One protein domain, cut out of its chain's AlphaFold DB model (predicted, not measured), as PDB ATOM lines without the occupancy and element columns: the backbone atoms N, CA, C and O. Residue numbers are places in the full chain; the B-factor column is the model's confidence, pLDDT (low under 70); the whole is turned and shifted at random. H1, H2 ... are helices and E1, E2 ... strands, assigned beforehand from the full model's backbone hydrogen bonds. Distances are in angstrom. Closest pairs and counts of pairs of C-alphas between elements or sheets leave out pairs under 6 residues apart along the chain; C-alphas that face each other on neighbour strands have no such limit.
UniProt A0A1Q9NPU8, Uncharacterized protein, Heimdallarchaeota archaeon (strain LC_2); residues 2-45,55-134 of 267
ATOM      1  N   ASP A   2      88.437 127.093  50.049       50.41
ATOM      2  CA  ASP A   2      87.756 125.800  50.149       50.41
ATOM      3  C   ASP A   2      86.287 125.987  50.552       50.41
ATOM      4  O   ASP A   2      86.026 126.668  51.546       50.41
ATOM      5  N   GLU A   3      85.358 125.341  49.823       49.06
ATOM      6  CA  GLU A   3      83.889 125.344  50.054       49.06
ATOM      7  C   GLU A   3      83.516 125.113  51.527       49.06
ATOM      8  O   GLU A   3      82.506 125.600  52.029       49.06
ATOM      9  N   VAL A   4      84.384 124.370  52.221       56.69
ATOM     10  CA  VAL A   4      84.549 124.301  53.674       56.69
ATOM     11  C   VAL A   4      84.139 125.618  54.340       56.69
ATOM     12  O   VAL A   4      83.045 125.691  54.901       56.69
ATOM     13  N   ASN A   5      84.953 126.676  54.261       58.09
ATOM     14  CA  ASN A   5      84.726 127.886  55.056       58.09
ATOM     15  C   ASN A   5      83.390 128.576  54.730       58.09
ATOM     16  O   ASN A   5      82.884 129.314  55.573       58.09
ATOM     17  N   GLU A   6      82.787 128.308  53.571       66.88
ATOM     18  CA  GLU A   6      81.530 128.913  53.133       66.88
ATOM     19  C   GLU A   6      80.338 128.469  53.992       66.88
ATOM     20  O   GLU A   6      79.594 129.330  54.449       66.88
ATOM     21  N   LEU A   7      80.174 127.175  54.312       74.38
ATOM     22  CA  LEU A   7      79.003 126.715  55.086       74.38
ATOM     23  C   LEU A   7      78.991 127.267  56.519       74.38
ATOM     24  O   LEU A   7      77.959 127.745  56.991       74.38
ATOM     25  N   ALA A   8      80.129 127.219  57.218       71.81
ATOM     26  CA  ALA A   8      80.223 127.796  58.559       71.81
ATOM     27  C   ALA A   8      80.068 129.324  58.508       71.81
ATOM     28  O   ALA A   8      79.328 129.886  59.312       71.81
ATOM     29  N   THR A   9      80.686 129.993  57.526       72.94
ATOM     30  CA  THR A   9      80.522 131.442  57.326       72.94
ATOM     31  C   THR A   9      79.068 131.819  57.047       72.94
ATOM     32  O   THR A   9      78.599 132.796  57.616       72.94
ATOM     33  N   GLU A  10      78.332 131.044  56.251       81.31
ATOM     34  CA  GLU A  10      76.925 131.292  55.921       81.31
ATOM     35  C   GLU A  10      76.003 131.067  57.132       81.31
ATOM     36  O   GLU A  10      75.168 131.922  57.436       81.31
ATOM     37  N   ILE A  11      76.197 129.985  57.901       80.12
ATOM     38  CA  ILE A  11      75.502 129.774  59.187       80.12
ATOM     39  C   ILE A  11      75.740 130.975  60.112       80.12
ATOM     40  O   ILE A  11      74.791 131.554  60.644       80.12
ATOM     41  N   ASN A  12      77.001 131.388  60.264       76.44
ATOM     42  CA  ASN A  12      77.384 132.512  61.111       76.44
ATOM     43  C   ASN A  12      76.781 133.831  60.610       76.44
ATOM     44  O   ASN A  12      76.233 134.593  61.402       76.44
ATOM     45  N   PHE A  13      76.845 134.096  59.305       78.69
ATOM     46  CA  PHE A  13      76.302 135.290  58.662       78.69
ATOM     47  C   PHE A  13      74.794 135.407  58.885       78.69
ATOM     48  O   PHE A  13      74.307 136.451  59.323       78.69
ATOM     49  N   ARG A  14      74.051 134.314  58.683       84.38
ATOM     50  CA  ARG A  14      72.613 134.285  58.954       84.38
ATOM     51  C   ARG A  14      72.298 134.491  60.427       84.38
ATOM     52  O   ARG A  14      71.456 135.332  60.728       84.38
ATOM     53  N   ILE A  15      72.992 133.802  61.336       80.69
ATOM     54  CA  ILE A  15      72.847 134.019  62.784       80.69
ATOM     55  C   ILE A  15      73.110 135.491  63.136       80.69
ATOM     56  O   ILE A  15      72.333 136.072  63.892       80.69
ATOM     57  N   MET A  16      74.126 136.126  62.541       75.62
ATOM     58  CA  MET A  16      74.444 137.536  62.792       75.62
ATOM     59  C   MET A  16      73.369 138.515  62.312       75.62
ATOM     60  O   MET A  16      73.080 139.499  63.000       75.62
ATOM     61  N   ASN A  17      72.714 138.209  61.190       78.81
ATOM     62  CA  ASN A  17      71.583 138.988  60.684       78.81
ATOM     63  C   ASN A  17      70.355 138.933  61.622       78.81
ATOM     64  O   ASN A  17      69.537 139.859  61.620       78.81
ATOM     65  N   PHE A  18      70.227 137.915  62.483       72.69
ATOM     66  CA  PHE A  18      69.178 137.855  63.506       72.69
ATOM     67  C   PHE A  18      69.546 138.645  64.772       72.69
ATOM     68  O   PHE A  18      69.970 138.091  65.783       72.69
ATOM     69  N   GLY A  19      69.269 139.951  64.748       55.81
ATOM     70  CA  GLY A  19      69.231 140.782  65.961       55.81
ATOM     71  C   GLY A  19      70.486 141.614  66.223       55.81
ATOM     72  O   GLY A  19      70.862 141.797  67.381       55.81
ATOM     73  N   ASN A  20      71.104 142.145  65.161       58.69
ATOM     74  CA  ASN A  20      72.311 142.976  65.225       58.69
ATOM     75  C   ASN A  20      73.465 142.270  65.959       58.69
ATOM     76  O   ASN A  20      74.097 142.884  66.828       58.69
ATOM     77  N   ILE A  21      73.725 140.986  65.653       64.94
ATOM     78  CA  ILE A  21      74.852 140.287  66.282       64.94
ATOM     79  C   ILE A  21      76.157 140.802  65.696       64.94
ATOM     80  O   ILE A  21      76.516 140.477  64.568       64.94
ATOM     81  N   MET A  22      76.842 141.650  66.461       55.12
ATOM     82  CA  MET A  22      78.111 142.234  66.063       55.12
ATOM     83  C   MET A  22      79.260 141.342  66.523       55.12
ATOM     84  O   MET A  22      79.243 140.720  67.590       55.12
ATOM     85  N   THR A  23      80.286 141.285  65.688       50.91
ATOM     86  CA  THR A  23      81.521 140.591  66.016       50.91
ATOM     87  C   THR A  23      82.224 141.303  67.172       50.91
ATOM     88  O   THR A  23      82.117 142.518  67.368       50.91
ATOM     89  N   LEU A  24      82.988 140.546  67.958       45.44
ATOM     90  CA  LEU A  24      84.113 141.147  68.664       45.44
ATOM     91  C   LEU A  24      85.062 141.736  67.615       45.44
ATOM     92  O   LEU A  24      85.383 141.053  66.641       45.44
ATOM     93  N   GLU A  25      85.536 142.967  67.830       42.56
ATOM     94  CA  GLU A  25      86.662 143.496  67.056       42.56
ATOM     95  C   GLU A  25      87.824 142.484  67.069       42.56
ATOM     96  O   GLU A  25      88.065 141.839  68.101       42.56
ATOM     97  N   PRO A  26      88.545 142.314  65.946       42.22
ATOM     98  CA  PRO A  26      89.645 141.365  65.858       42.22
ATOM     99  C   PRO A  26      90.797 141.816  66.763       42.22
ATOM    100  O   PRO A  26      91.619 142.652  66.392       42.22
ATOM    101  N   ASN A  27      90.874 141.247  67.968       39.91
ATOM    102  CA  ASN A  27      91.951 141.554  68.902       39.91
ATOM    103  C   ASN A  27      93.319 141.151  68.318       39.91
ATOM    104  O   ASN A  27      93.635 139.969  68.192       39.91
ATOM    105  N   TYR A  28      94.144 142.163  68.047       40.38
ATOM    106  CA  TYR A  28      95.598 142.132  67.826       40.38
ATOM    107  C   TYR A  28      96.202 141.324  66.661       40.38
ATOM    108  O   TYR A  28      97.372 141.557  66.367       40.38
ATOM    109  N   SER A  29      95.477 140.438  65.968       44.84
ATOM    110  CA  SER A  29      96.033 139.669  64.831       44.84
ATOM    111  C   SER A  29      95.406 139.954  63.462       44.84
ATOM    112  O   SER A  29      95.904 139.445  62.464       44.84
ATOM    113  N   GLY A  30      94.328 140.741  63.384       37.44
ATOM    114  CA  GLY A  30      93.676 141.099  62.113       37.44
ATOM    115  C   GLY A  30      92.908 139.968  61.408       37.44
ATOM    116  O   GLY A  30      92.158 140.254  60.480       37.44
ATOM    117  N   SER A  31      93.026 138.719  61.862       37.41
ATOM    118  CA  SER A  31      92.198 137.606  61.387       37.41
ATOM    119  C   SER A  31      90.926 137.472  62.236       37.41
ATOM    120  O   SER A  31      91.032 137.476  63.470       37.41
ATOM    121  N   PRO A  32      89.734 137.293  61.633       41.56
ATOM    122  CA  PRO A  32      88.607 136.728  62.366       41.56
ATOM    123  C   PRO A  32      89.022 135.347  62.893       41.56
ATOM    124  O   PRO A  32      89.747 134.612  62.224       41.56
ATOM    125  N   ARG A  33      88.623 135.007  64.122       41.00
ATOM    126  CA  ARG A  33      88.913 133.679  64.676       41.00
ATOM    127  C   ARG A  33      88.025 132.656  63.978       41.00
ATOM    128  O   ARG A  33      86.808 132.784  64.035       41.00
ATOM    129  N   ASP A  34      88.614 131.581  63.467       40.53
ATOM    130  CA  ASP A  34      87.850 130.410  63.014       40.53
ATOM    131  C   ASP A  34      87.095 129.709  64.173       40.53
ATOM    132  O   ASP A  34      86.185 128.915  63.942       40.53
ATOM    133  N   ASP A  35      87.376 130.092  65.432       41.34
ATOM    134  CA  ASP A  35      86.578 129.765  66.627       41.34
ATOM    135  C   ASP A  35      85.100 130.216  66.533       41.34
ATOM    136  O   ASP A  35      84.306 129.904  67.418       41.34
ATOM    137  N   TRP A  36      84.710 130.976  65.502       52.22
ATOM    138  CA  TRP A  36      83.347 131.487  65.296       52.22
ATOM    139  C   TRP A  36      82.329 130.424  64.876       52.22
ATOM    140  O   TRP A  36      81.237 130.780  64.448       52.22
ATOM    141  N   CYS A  37      82.627 129.128  64.976       50.84
ATOM    142  CA  CYS A  37      81.601 128.113  64.783       50.84
ATOM    143  C   CYS A  37      80.531 128.233  65.874       50.84
ATOM    144  O   CYS A  37      80.643 127.635  66.947       50.84
ATOM    145  N   PHE A  38      79.434 128.925  65.540       59.53
ATOM    146  CA  PHE A  38      78.183 128.787  66.271       59.53
ATOM    147  C   PHE A  38      77.783 127.317  66.341       59.53
ATOM    148  O   PHE A  38      77.082 126.977  67.272       59.53
ATOM    149  N   ILE A  39      78.209 126.441  65.418       54.97
ATOM    150  CA  ILE A  39      77.891 125.010  65.456       54.97
ATOM    151  C   ILE A  39      79.150 124.135  65.439       54.97
ATOM    152  O   ILE A  39      79.854 124.067  64.435       54.97
ATOM    153  N   LEU A  40      79.415 123.447  66.554       59.06
ATOM    154  CA  LEU A  40      80.533 122.504  66.718       59.06
ATOM    155  C   LEU A  40      80.048 121.050  66.608       59.06
ATOM    156  O   LEU A  40      79.011 120.704  67.173       59.06
ATOM    157  N   ASN A  41      80.821 120.183  65.944       48.88
ATOM    158  CA  ASN A  41      80.579 118.734  65.908       48.88
ATOM    159  C   ASN A  41      81.253 118.037  67.102       48.88
ATOM    160  O   ASN A  41      82.459 118.196  67.300       48.88
ATOM    161  N   TYR A  42      80.514 117.239  67.875       51.03
ATOM    162  CA  TYR A  42      81.049 116.533  69.043       51.03
ATOM    163  C   TYR A  42      81.458 115.077  68.738       51.03
ATOM    164  O   TYR A  42      80.882 114.125  69.264       51.03
ATOM    165  N   SER A  43      82.517 114.879  67.944       43.38
ATOM    166  CA  SER A  43      83.153 113.557  67.791       43.38
ATOM    167  C   SER A  43      84.104 113.239  68.961       43.38
ATOM    168  O   SER A  43      85.325 113.311  68.835       43.38
ATOM    169  N   ASP A  44      83.495 112.934  70.106       40.41
ATOM    170  CA  ASP A  44      84.003 112.140  71.239       40.41
ATOM    171  C   ASP A  44      85.527 112.144  71.521       40.41
ATOM    172  O   ASP A  44      86.248 111.206  71.181       40.41
ATOM    173  N   THR A  45      86.021 113.165  72.236       36.53
ATOM    174  CA  THR A  45      87.220 113.031  73.090       36.53
ATOM    175  C   THR A  45      87.104 113.862  74.370       36.53
ATOM    176  O   THR A  45      86.651 115.010  74.374       36.53
ATOM    177  N   ASP A  55      91.143 122.703  64.064       41.84
ATOM    178  CA  ASP A  55      90.536 121.964  62.956       41.84
ATOM    179  C   ASP A  55      89.230 122.664  62.546       41.84
ATOM    180  O   ASP A  55      88.174 122.506  63.165       41.84
ATOM    181  N   ASN A  56      89.347 123.535  61.545       51.28
ATOM    182  CA  ASN A  56      88.256 124.337  61.003       51.28
ATOM    183  C   ASN A  56      87.375 123.409  60.158       51.28
ATOM    184  O   ASN A  56      87.808 123.002  59.080       51.28
ATOM    185  N   ARG A  57      86.181 123.025  60.644       49.56
ATOM    186  CA  ARG A  57      85.465 121.881  60.046       49.56
ATOM    187  C   ARG A  57      83.939 121.962  59.830       49.56
ATOM    188  O   ARG A  57      83.181 121.165  60.376       49.56
ATOM    189  N   PRO A  58      83.447 122.817  58.939       47.62
ATOM    190  CA  PRO A  58      82.633 122.347  57.810       47.62
ATOM    191  C   PRO A  58      83.472 121.443  56.862       47.62
ATOM    192  O   PRO A  58      84.677 121.304  57.034       47.62
ATOM    193  N   SER A  59      82.952 120.774  55.836       44.09
ATOM    194  CA  SER A  59      81.568 120.565  55.396       44.09
ATOM    195  C   SER A  59      81.196 119.068  55.554       44.09
ATOM    196  O   SER A  59      81.747 118.392  56.421       44.09
ATOM    197  N   GLY A  60      80.256 118.529  54.762       52.62
ATOM    198  CA  GLY A  60      80.020 117.074  54.665       52.62
ATOM    199  C   GLY A  60      79.519 116.377  55.940       52.62
ATOM    200  O   GLY A  60      79.967 115.277  56.255       52.62
ATOM    201  N   PHE A  61      78.609 117.007  56.690       53.72
ATOM    202  CA  PHE A  61      78.065 116.480  57.949       53.72
ATOM    203  C   PHE A  61      77.223 115.191  57.788       53.72
ATOM    204  O   PHE A  61      76.030 115.249  57.478       53.72
ATOM    205  N   GLU A  62      77.815 114.035  58.099       50.94
ATOM    206  CA  GLU A  62      77.168 112.715  58.148       50.94
ATOM    207  C   GLU A  62      77.839 111.761  59.169       50.94
ATOM    208  O   GLU A  62      79.048 111.825  59.388       50.94
ATOM    209  N   PRO A  63      77.146 110.719  59.675       44.88
ATOM    210  CA  PRO A  63      75.773 110.676  60.182       44.88
ATOM    211  C   PRO A  63      75.730 110.668  61.728       44.88
ATOM    212  O   PRO A  63      74.645 110.584  62.302       44.88
ATOM    213  N   LYS A  64      76.886 110.729  62.407       53.84
ATOM    214  CA  LYS A  64      77.042 110.587  63.876       53.84
ATOM    215  C   LYS A  64      76.891 111.894  64.663       53.84
ATOM    216  O   LYS A  64      77.072 111.907  65.875       53.84
ATOM    217  N   ASP A  65      76.642 112.987  63.961       67.31
ATOM    218  CA  ASP A  65      77.032 114.314  64.421       67.31
ATOM    219  C   ASP A  65      76.010 114.907  65.389       67.31
ATOM    220  O   ASP A  65      74.946 115.373  64.982       67.31
ATOM    221  N   GLU A  66      76.347 114.908  66.673       78.00
ATOM    222  CA  GLU A  66      75.720 115.799  67.641       78.00
ATOM    223  C   GLU A  66      76.305 117.211  67.485       78.00
ATOM    224  O   GLU A  66      77.525 117.398  67.503       78.00
ATOM    225  N   TYR A  67      75.432 118.206  67.343       82.38
ATOM    226  CA  TYR A  67      75.798 119.613  67.195       82.38
ATOM    227  C   TYR A  67      75.718 120.357  68.540       82.38
ATOM    228  O   TYR A  67      74.743 120.232  69.287       82.38
ATOM    229  N   GLU A  68      76.714 121.196  68.820       85.12
ATOM    230  CA  GLU A  68      76.675 122.215  69.872       85.12
ATOM    231  C   GLU A  68      76.448 123.594  69.261       85.12
ATOM    232  O   GLU A  68      77.310 124.068  68.529       85.12
ATOM    233  N   LEU A  69      75.341 124.255  69.613       86.88
ATOM    234  CA  LEU A  69      75.095 125.652  69.264       86.88
ATOM    235  C   LEU A  69      75.704 126.603  70.317       86.88
ATOM    236  O   LEU A  69      75.185 126.687  71.430       86.88
ATOM    237  N   SER A  70      76.777 127.323  69.991       85.81
ATOM    238  CA  SER A  70      77.545 128.164  70.920       85.81
ATOM    239  C   SER A  70      77.443 129.666  70.629       85.81
ATOM    240  O   SER A  70      77.853 130.128  69.572       85.81
ATOM    241  N   PHE A  71      76.973 130.450  71.605       82.69
ATOM    242  CA  PHE A  71      76.964 131.922  71.598       82.69
ATOM    243  C   PHE A  71      78.085 132.526  72.467       82.69
ATOM    244  O   PHE A  71      77.969 133.656  72.956       82.69
ATOM    245  N   THR A  72      79.157 131.769  72.714       79.56
ATOM    246  CA  THR A  72      80.302 132.218  73.515       79.56
ATOM    247  C   THR A  72      80.938 133.485  72.922       79.56
ATOM    248  O   THR A  72      81.209 133.580  71.729       79.56
ATOM    249  N   PHE A  73      81.143 134.493  73.773       72.94
ATOM    250  CA  PHE A  73      81.683 135.826  73.467       72.94
ATOM    251  C   PHE A  73      80.902 136.703  72.458       72.94
ATOM    252  O   PHE A  73      81.388 137.781  72.106       72.94
ATOM    253  N   ALA A  74      79.687 136.327  72.041       72.25
ATOM    254  CA  ALA A  74      78.859 137.139  71.135       72.25
ATOM    255  C   ALA A  74      78.558 138.542  71.713       72.25
ATOM    256  O   ALA A  74      78.144 138.649  72.869       72.25
ATOM    257  N   LYS A  75      78.721 139.624  70.934       67.75
ATOM    258  CA  LYS A  75      78.535 141.017  71.390       67.75
ATOM    259  C   LYS A  75      77.379 141.722  70.678       67.75
ATOM    260  O   LYS A  75      77.421 141.894  69.469       67.75
ATOM    261  N   THR A  76      76.412 142.254  71.426       59.75
ATOM    262  CA  THR A  76      75.464 143.275  70.929       59.75
ATOM    263  C   THR A  76      75.065 144.245  72.034       59.75
ATOM    264  O   THR A  76      75.450 144.068  73.193       59.75
ATOM    265  N   ASN A  77      74.267 145.249  71.665       54.72
ATOM    266  CA  ASN A  77      73.672 146.201  72.596       54.72
ATOM    267  C   ASN A  77      72.524 145.597  73.436       54.72
ATOM    268  O   ASN A  77      72.291 146.075  74.538       54.72
ATOM    269  N   ASP A  78      71.834 144.559  72.944       59.03
ATOM    270  CA  ASP A  78      70.626 143.973  73.552       59.03
ATOM    271  C   ASP A  78      70.377 142.534  73.027       59.03
ATOM    272  O   ASP A  78      69.355 142.281  72.382       59.03
ATOM    273  N   LEU A  79      71.296 141.565  73.211       67.44
ATOM    274  CA  LEU A  79      71.111 140.263  72.544       67.44
ATOM    275  C   LEU A  79      69.927 139.519  73.168       67.44
ATOM    276  O   LEU A  79      69.981 139.036  74.305       67.44
ATOM    277  N   HIS A  80      68.859 139.452  72.380       80.56
ATOM    278  CA  HIS A  80      67.643 138.709  72.633       80.56
ATOM    279  C   HIS A  80      67.660 137.485  71.723       80.56
ATOM    280  O   HIS A  80      67.408 137.599  70.525       80.56
ATOM    281  N   LEU A  81      67.981 136.315  72.276       85.62
ATOM    282  CA  LEU A  81      67.992 135.085  71.487       85.62
ATOM    283  C   LEU A  81      66.552 134.652  71.185       85.62
ATOM    284  O   LEU A  81      65.794 134.289  72.090       85.62
ATOM    285  N   ILE A  82      66.181 134.727  69.907       89.25
ATOM    286  CA  ILE A  82      64.839 134.444  69.380       89.25
ATOM    287  C   ILE A  82      64.824 133.142  68.554       89.25
ATOM    288  O   ILE A  82      65.852 132.784  67.976       89.25
ATOM    289  N   PRO A  83      63.688 132.418  68.456       90.19
ATOM    290  CA  PRO A  83      63.624 131.128  67.754       90.19
ATOM    291  C   PRO A  83      64.024 131.205  66.273       90.19
ATOM    292  O   PRO A  83      64.505 130.226  65.710       90.19
ATOM    293  N   GLN A  84      63.858 132.377  65.651       89.31
ATOM    294  CA  GLN A  84      64.187 132.634  64.249       89.31
ATOM    295  C   GLN A  84      65.670 132.401  63.931       89.31
ATOM    296  O   GLN A  84      65.968 132.018  62.805       89.31
ATOM    297  N   VAL A  85      66.573 132.538  64.913       87.50
ATOM    298  CA  VAL A  85      68.005 132.212  64.762       87.50
ATOM    299  C   VAL A  85      68.189 130.755  64.317       87.50
ATOM    300  O   VAL A  85      68.964 130.476  63.409       87.50
ATOM    301  N   LEU A  86      67.433 129.828  64.919       88.62
ATOM    302  CA  LEU A  86      67.447 128.403  64.568       88.62
ATOM    303  C   LEU A  86      66.708 128.136  63.254       88.62
ATOM    304  O   LEU A  86      67.131 127.299  62.464       88.62
ATOM    305  N   SER A  87      65.603 128.844  63.005       86.75
ATOM    306  CA  SER A  87      64.830 128.687  61.768       86.75
ATOM    307  C   SER A  87      65.597 129.150  60.528       86.75
ATOM    308  O   SER A  87      65.469 128.529  59.480       86.75
ATOM    309  N   GLY A  88      66.403 130.210  60.635       86.88
ATOM    310  CA  GLY A  88      67.155 130.774  59.511       86.88
ATOM    311  C   GLY A  88      68.383 129.972  59.069       86.88
ATOM    312  O   GLY A  88      68.981 130.320  58.055       86.88
ATOM    313  N   ILE A  89      68.749 128.919  59.807       86.94
ATOM    314  CA  ILE A  89      69.829 127.979  59.459       86.94
ATOM    315  C   ILE A  89      69.310 126.554  59.188       86.94
ATOM    316  O   ILE A  89      70.102 125.638  58.974       86.94
ATOM    317  N   ALA A  90      67.989 126.342  59.224       88.56
ATOM    318  CA  ALA A  90      67.374 125.014  59.150       88.56
ATOM    319  C   ALA A  90      67.400 124.377  57.745       88.56
ATOM    320  O   ALA A  90      67.188 123.175  57.612       88.56
ATOM    321  N   ASP A  91      67.660 125.171  56.706       86.50
ATOM    322  CA  ASP A  91      67.963 124.738  55.337       86.50
ATOM    323  C   ASP A  91      69.447 124.383  55.139       86.50
ATOM    324  O   ASP A  91      69.775 123.610  54.243       86.50
ATOM    325  N   LEU A  92      70.337 124.916  55.984       82.88
ATOM    326  CA  LEU A  92      71.783 124.675  55.926       82.88
ATOM    327  C   LEU A  92      72.190 123.400  56.676       82.88
ATOM    328  O   LEU A  92      73.138 122.721  56.289       82.88
ATOM    329  N   ILE A  93      71.488 123.083  57.769       83.56
ATOM    330  CA  ILE A  93      71.770 121.930  58.629       83.56
ATOM    331  C   ILE A  93      70.497 121.315  59.221       83.56
ATOM    332  O   ILE A  93      69.503 121.988  59.481       83.56
ATOM    333  N   ASN A  94      70.562 120.028  59.569       87.06
ATOM    334  CA  ASN A  94      69.522 119.397  60.382       87.06
ATOM    335  C   ASN A  94      69.606 119.877  61.844       87.06
ATOM    336  O   ASN A  94      70.291 119.265  62.663       87.06
ATOM    337  N   ILE A  95      68.881 120.942  62.189       88.25
ATOM    338  CA  ILE A  95      68.867 121.520  63.546       88.25
ATOM    339  C   ILE A  95      68.427 120.537  64.649       88.25
ATOM    340  O   ILE A  95      68.789 120.730  65.805       88.25
ATOM    341  N   ASN A  96      67.730 119.438  64.326       88.94
ATOM    342  CA  ASN A  96      67.377 118.410  65.317       88.94
ATOM    343  C   ASN A  96      68.585 117.587  65.799       88.94
ATOM    344  O   ASN A  96      68.475 116.875  66.794       88.94
ATOM    345  N   LYS A  97      69.738 117.696  65.129       88.69
ATOM    346  CA  LYS A  97      71.021 117.181  65.625       88.69
ATOM    347  C   LYS A  97      71.662 118.088  66.690       88.69
ATOM    348  O   LYS A  97      72.650 117.683  67.290       88.69
ATOM    349  N   ILE A  98      71.117 119.279  66.975       90.25
ATOM    350  CA  ILE A  98      71.600 120.151  68.062       90.25
ATOM    351  C   ILE A  98      71.232 119.541  69.417       90.25
ATOM    352  O   ILE A  98      70.108 119.683  69.901       90.25
ATOM    353  N   THR A  99      72.196 118.858  70.041       92.56
ATOM    354  CA  THR A  99      72.051 118.228  71.364       92.56
ATOM    355  C   THR A  99      72.601 119.092  72.494       92.56
ATOM    356  O   THR A  99      72.243 118.869  73.656       92.56
ATOM    357  N   ARG A 100      73.416 120.107  72.180       92.12
ATOM    358  CA  ARG A 100      73.966 121.061  73.147       92.12
ATOM    359  C   ARG A 100      73.710 122.503  72.714       92.12
ATOM    360  O   ARG A 100      73.824 122.825  71.539       92.12
ATOM    361  N   VAL A 101      73.415 123.378  73.671       92.81
ATOM    362  CA  VAL A 101      73.495 124.835  73.492       92.81
ATOM    363  C   VAL A 101      74.361 125.423  74.602       92.81
ATOM    364  O   VAL A 101      74.127 125.129  75.777       92.81
ATOM    365  N   THR A 102      75.319 126.269  74.233       90.31
ATOM    366  CA  THR A 102      76.207 126.994  75.147       90.31
ATOM    367  C   THR A 102      76.033 128.497  74.941       90.31
ATOM    368  O   THR A 102      76.028 128.993  73.819       90.31
ATOM    369  N   ILE A 103      75.839 129.239  76.028       88.25
ATOM    370  CA  ILE A 103      75.574 130.679  76.030       88.25
ATOM    371  C   ILE A 103      76.523 131.304  77.051       88.25
ATOM    372  O   ILE A 103      76.254 131.263  78.247       88.25
ATOM    373  N   GLU A 104      77.636 131.869  76.582       86.44
ATOM    374  CA  GLU A 104      78.648 132.497  77.439       86.44
ATOM    375  C   GLU A 104      78.921 133.936  76.987       86.44
ATOM    376  O   GLU A 104      79.897 134.224  76.291       86.44
ATOM    377  N   SER A 105      78.027 134.866  77.330       81.00
ATOM    378  CA  SER A 105      78.254 136.283  77.019       81.00
ATOM    379  C   SER A 105      77.465 137.254  77.893       81.00
ATOM    380  O   SER A 105      76.237 137.186  78.007       81.00
ATOM    381  N   LYS A 106      78.187 138.260  78.402       82.56
ATOM    382  CA  LYS A 106      77.669 139.403  79.172       82.56
ATOM    383  C   LYS A 106      76.748 140.324  78.368       82.56
ATOM    384  O   LYS A 106      76.007 141.086  78.986       82.56
ATOM    385  N   SER A 107      76.767 140.255  77.035       79.94
ATOM    386  CA  SER A 107      75.866 141.008  76.145       79.94
ATOM    387  C   SER A 107      74.483 140.368  75.995       79.94
ATOM    388  O   SER A 107      73.570 140.987  75.450       79.94
ATOM    389  N   ILE A 108      74.314 139.130  76.464       80.06
ATOM    390  CA  ILE A 108      73.048 138.400  76.384       80.06
ATOM    391  C   ILE A 108      72.215 138.776  77.600       80.06
ATOM    392  O   ILE A 108      72.505 138.369  78.726       80.06
ATOM    393  N   GLY A 109      71.210 139.617  77.353       81.44
ATOM    394  CA  GLY A 109      70.314 140.146  78.379       81.44
ATOM    395  C   GLY A 109      68.952 139.459  78.420       81.44
ATOM    396  O   GLY A 109      68.265 139.544  79.437       81.44
ATOM    397  N   ARG A 110      68.521 138.802  77.331       85.38
ATOM    398  CA  ARG A 110      67.182 138.196  77.221       85.38
ATOM    399  C   ARG A 110      67.200 136.915  76.389       85.38
ATOM    400  O   ARG A 110      67.891 136.820  75.382       85.38
ATOM    401  N   LEU A 111      66.352 135.966  76.770       87.38
ATOM    402  CA  LEU A 111      66.009 134.795  75.963       87.38
ATOM    403  C   LEU A 111      64.518 134.860  75.645       87.38
ATOM    404  O   LEU A 111      63.719 135.197  76.520       87.38
ATOM    405  N   HIS A 112      64.126 134.526  74.420       90.38
ATOM    406  CA  HIS A 112      62.718 134.348  74.100       90.38
ATOM    407  C   HIS A 112      62.204 133.056  74.744       90.38
ATOM    408  O   HIS A 112      62.887 132.033  74.706       90.38
ATOM    409  N   LYS A 113      60.977 133.059  75.280       91.31
ATOM    410  CA  LYS A 113      60.374 131.876  75.933       91.31
ATOM    411  C   LYS A 113      60.349 130.626  75.040       91.31
ATOM    412  O   LYS A 113      60.405 129.513  75.535       91.31
ATOM    413  N   ASP A 114      60.273 130.810  73.723       93.06
ATOM    414  CA  ASP A 114      60.215 129.706  72.762       93.06
ATOM    415  C   ASP A 114      61.588 129.382  72.134       93.06
ATOM    416  O   ASP A 114      61.638 128.601  71.188       93.06
ATOM    417  N   PHE A 115      62.699 129.974  72.607       92.38
ATOM    418  CA  PHE A 115      64.013 129.899  71.940       92.38
ATOM    419  C   PHE A 115      64.462 128.463  71.631       92.38
ATOM    420  O   PHE A 115      64.859 128.183  70.508       92.38
ATOM    421  N   PHE A 116      64.330 127.535  72.583       94.25
ATOM    422  CA  PHE A 116      64.723 126.132  72.397       94.25
ATOM    423  C   PHE A 116      63.674 125.268  71.671       94.25
ATOM    424  O   PHE A 116      63.946 124.110  71.365       94.25
ATOM    425  N   GLN A 117      62.469 125.784  71.400       94.44
ATOM    426  CA  GLN A 117      61.372 124.980  70.844       94.44
ATOM    427  C   GLN A 117      61.659 124.396  69.441       94.44
ATOM    428  O   GLN A 117      61.238 123.259  69.221       94.44
ATOM    429  N   PRO A 118      62.392 125.065  68.517       94.69
ATOM    430  CA  PRO A 118      62.757 124.482  67.219       94.69
ATOM    431  C   PRO A 118      63.692 123.265  67.294       94.69
ATOM    432  O   PRO A 118      63.777 122.522  66.326       94.69
ATOM    433  N   ILE A 119      64.385 123.058  68.422       93.75
ATOM    434  CA  ILE A 119      65.356 121.963  68.631       93.75
ATOM    435  C   ILE A 119      64.980 121.049  69.806       93.75
ATOM    436  O   ILE A 119      65.803 120.268  70.281       93.75
ATOM    437  N   LYS A 120      63.737 121.144  70.294       93.62
ATOM    438  CA  LYS A 120      63.259 120.501  71.532       93.62
ATOM    439  C   LYS A 120      63.485 118.981  71.592       93.62
ATOM    440  O   LYS A 120      63.705 118.437  72.672       93.62
ATOM    441  N   ASP A 121      63.427 118.315  70.439       91.94
ATOM    442  CA  ASP A 121      63.510 116.858  70.324       91.94
ATOM    443  C   ASP A 121      64.986 116.395  70.334       91.94
ATOM    444  O   ASP A 121      65.333 115.368  70.929       91.94
ATOM    445  N   GLY A 122      65.876 117.223  69.769       91.06
ATOM    446  CA  GLY A 122      67.329 117.037  69.736       91.06
ATOM    447  C   GLY A 122      68.035 117.418  71.035       91.06
ATOM    448  O   GLY A 122      68.805 116.620  71.566       91.06
ATOM    449  N   ILE A 123      67.715 118.576  71.618       93.88
ATOM    450  CA  ILE A 123      68.450 119.166  72.750       93.88
ATOM    451  C   ILE A 123      68.507 118.237  73.976       93.88
ATOM    452  O   ILE A 123      67.511 117.630  74.379       93.88
ATOM    453  N   LYS A 124      69.700 118.104  74.564       94.00
ATOM    454  CA  LYS A 124      69.988 117.300  75.767       94.00
ATOM    455  C   LYS A 124      70.723 118.103  76.837       94.00
ATOM    456  O   LYS A 124      70.568 117.805  78.019       94.00
ATOM    457  N   GLN A 125      71.534 119.087  76.451       94.94
ATOM    458  CA  GLN A 125      72.388 119.841  77.369       94.94
ATOM    459  C   GLN A 125      72.285 121.341  77.090       94.94
ATOM    460  O   GLN A 125      72.462 121.776  75.956       94.94
ATOM    461  N   ILE A 126      72.026 122.136  78.124       95.75
ATOM    462  CA  ILE A 126      72.040 123.600  78.037       95.75
ATOM    463  C   ILE A 126      73.029 124.121  79.079       95.75
ATOM    464  O   ILE A 126      72.948 123.739  80.246       95.75
ATOM    465  N   SER A 127      73.953 124.975  78.645       94.75
ATOM    466  CA  SER A 127      74.904 125.688  79.496       94.75
ATOM    467  C   SER A 127      74.749 127.184  79.266       94.75
ATOM    468  O   SER A 127      74.874 127.654  78.138       94.75
ATOM    469  N   ILE A 128      74.472 127.938  80.323       92.38
ATOM    470  CA  ILE A 128      74.376 129.398  80.303       92.38
ATOM    471  C   ILE A 128      75.307 129.908  81.401       92.38
ATOM    472  O   ILE A 128      75.085 129.614  82.573       92.38
ATOM    473  N   SER A 129      76.369 130.621  81.043       91.38
ATOM    474  CA  SER A 129      77.425 131.042  81.970       91.38
ATOM    475  C   SER A 129      77.817 132.499  81.753       91.38
ATOM    476  O   SER A 129      77.835 132.983  80.626       91.38
ATOM    477  N   ASP A 130      78.115 133.227  82.831       87.56
ATOM    478  CA  ASP A 130      78.628 134.610  82.781       87.56
ATOM    479  C   ASP A 130      77.779 135.615  81.964       87.56
ATOM    480  O   ASP A 130      78.254 136.682  81.567       87.56
ATOM    481  N   SER A 131      76.498 135.310  81.739       86.50
ATOM    482  CA  SER A 131      75.559 136.178  81.026       86.50
ATOM    483  C   SER A 131      74.873 137.209  81.927       86.50
ATOM    484  O   SER A 131      74.920 137.142  83.154       86.50
ATOM    485  N   SER A 132      74.216 138.196  81.313       85.25
ATOM    486  CA  SER A 132      73.504 139.274  82.017       85.25
ATOM    487  C   SER A 132      71.987 139.057  82.006       85.25
ATOM    488  O   SER A 132      71.231 140.012  81.845       85.25
ATOM    489  N   ILE A 133      71.530 137.809  82.153       87.25
ATOM    490  CA  ILE A 133      70.116 137.419  82.038       87.25
ATOM    491  C   ILE A 133      69.431 137.620  83.404       87.25
ATOM    492  O   ILE A 133      69.636 136.826  84.318       87.25
ATOM    493  N   PRO A 134      68.601 138.662  83.601       86.12
ATOM    494  CA  PRO A 134      68.052 138.982  84.921       86.12
ATOM    495  C   PRO A 134      66.936 138.021  85.364       86.12
ATOM    496  O   PRO A 134      66.679 137.889  86.564       86.12
TER     497      PRO A 134
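Overview. This is residues 2 to 45 and 55 to 134 of the 267 residues of an uncharacterized protein of Heimdallarchaeota archaeon (strain LC_2) (UniProt A0A1Q9NPU8). With little regular structure, this is a twisted sheet of E1, E2, E4 and E6, with H1, H2 and the small parallel pair E3 and E5 all off to the same side of it, the pair about level with the ends of E4 and E6 at residues 104 and 129; residues 26 to 31 stick out. The 124 printed residues, 45 in named elements, run H1 E1 E2 E3 H2 E4 E5 E6, class mixed. The mixed sheet's order is E1 E2 E4 E6. The whole is compact, radius of gyration of the C-alphas 14.1 A, spanning 39 by 38 by 28 A.

Arrangement. Start at H1, residues 3 to 17, with 9 of 11 O i to N i+4 pairs within hydrogen-bond range. Its residues 14 to 15 alone only just touch H2, residues 84 to 87, too short for such a pair: 3 pairs of C-alphas are within 8 A, the closest Ile 15 and Val 85, 5.5 A. E1, residues 39 to 41, is antiparallel to E2, residues 67 to 70; N 40 and O 68, 3.0 A, are within hydrogen-bond range. E4, residues 98 to 104, is parallel to E2, N 69 and O 100 at 2.8 A, and to E6, residues 125 to 129, N 103 and O 127 at 2.8 A. E3, residues 79 to 81, is parallel to E5, residues 108 to 111, N 81 and O 110 at 3.1 A.

Along the chain. Find C-alpha 3 at (83.889, 125.344, 50.054); from there H1 runs 21.2 A. E4 spans 17.0 A; E6 spans 13.1 A, ending at C-alpha 129, (77.425, 131.042, 81.970).

Size, cuts and confidence. Residues 46 to 54 are not printed; C-alphas 45 and 55 are 13.9 A apart. The links H1 to E1 and E5 to E6 are long. Confidence is under 70 at residues 2 to 6, 19 to 45, 55 to 65 and 75 to 79.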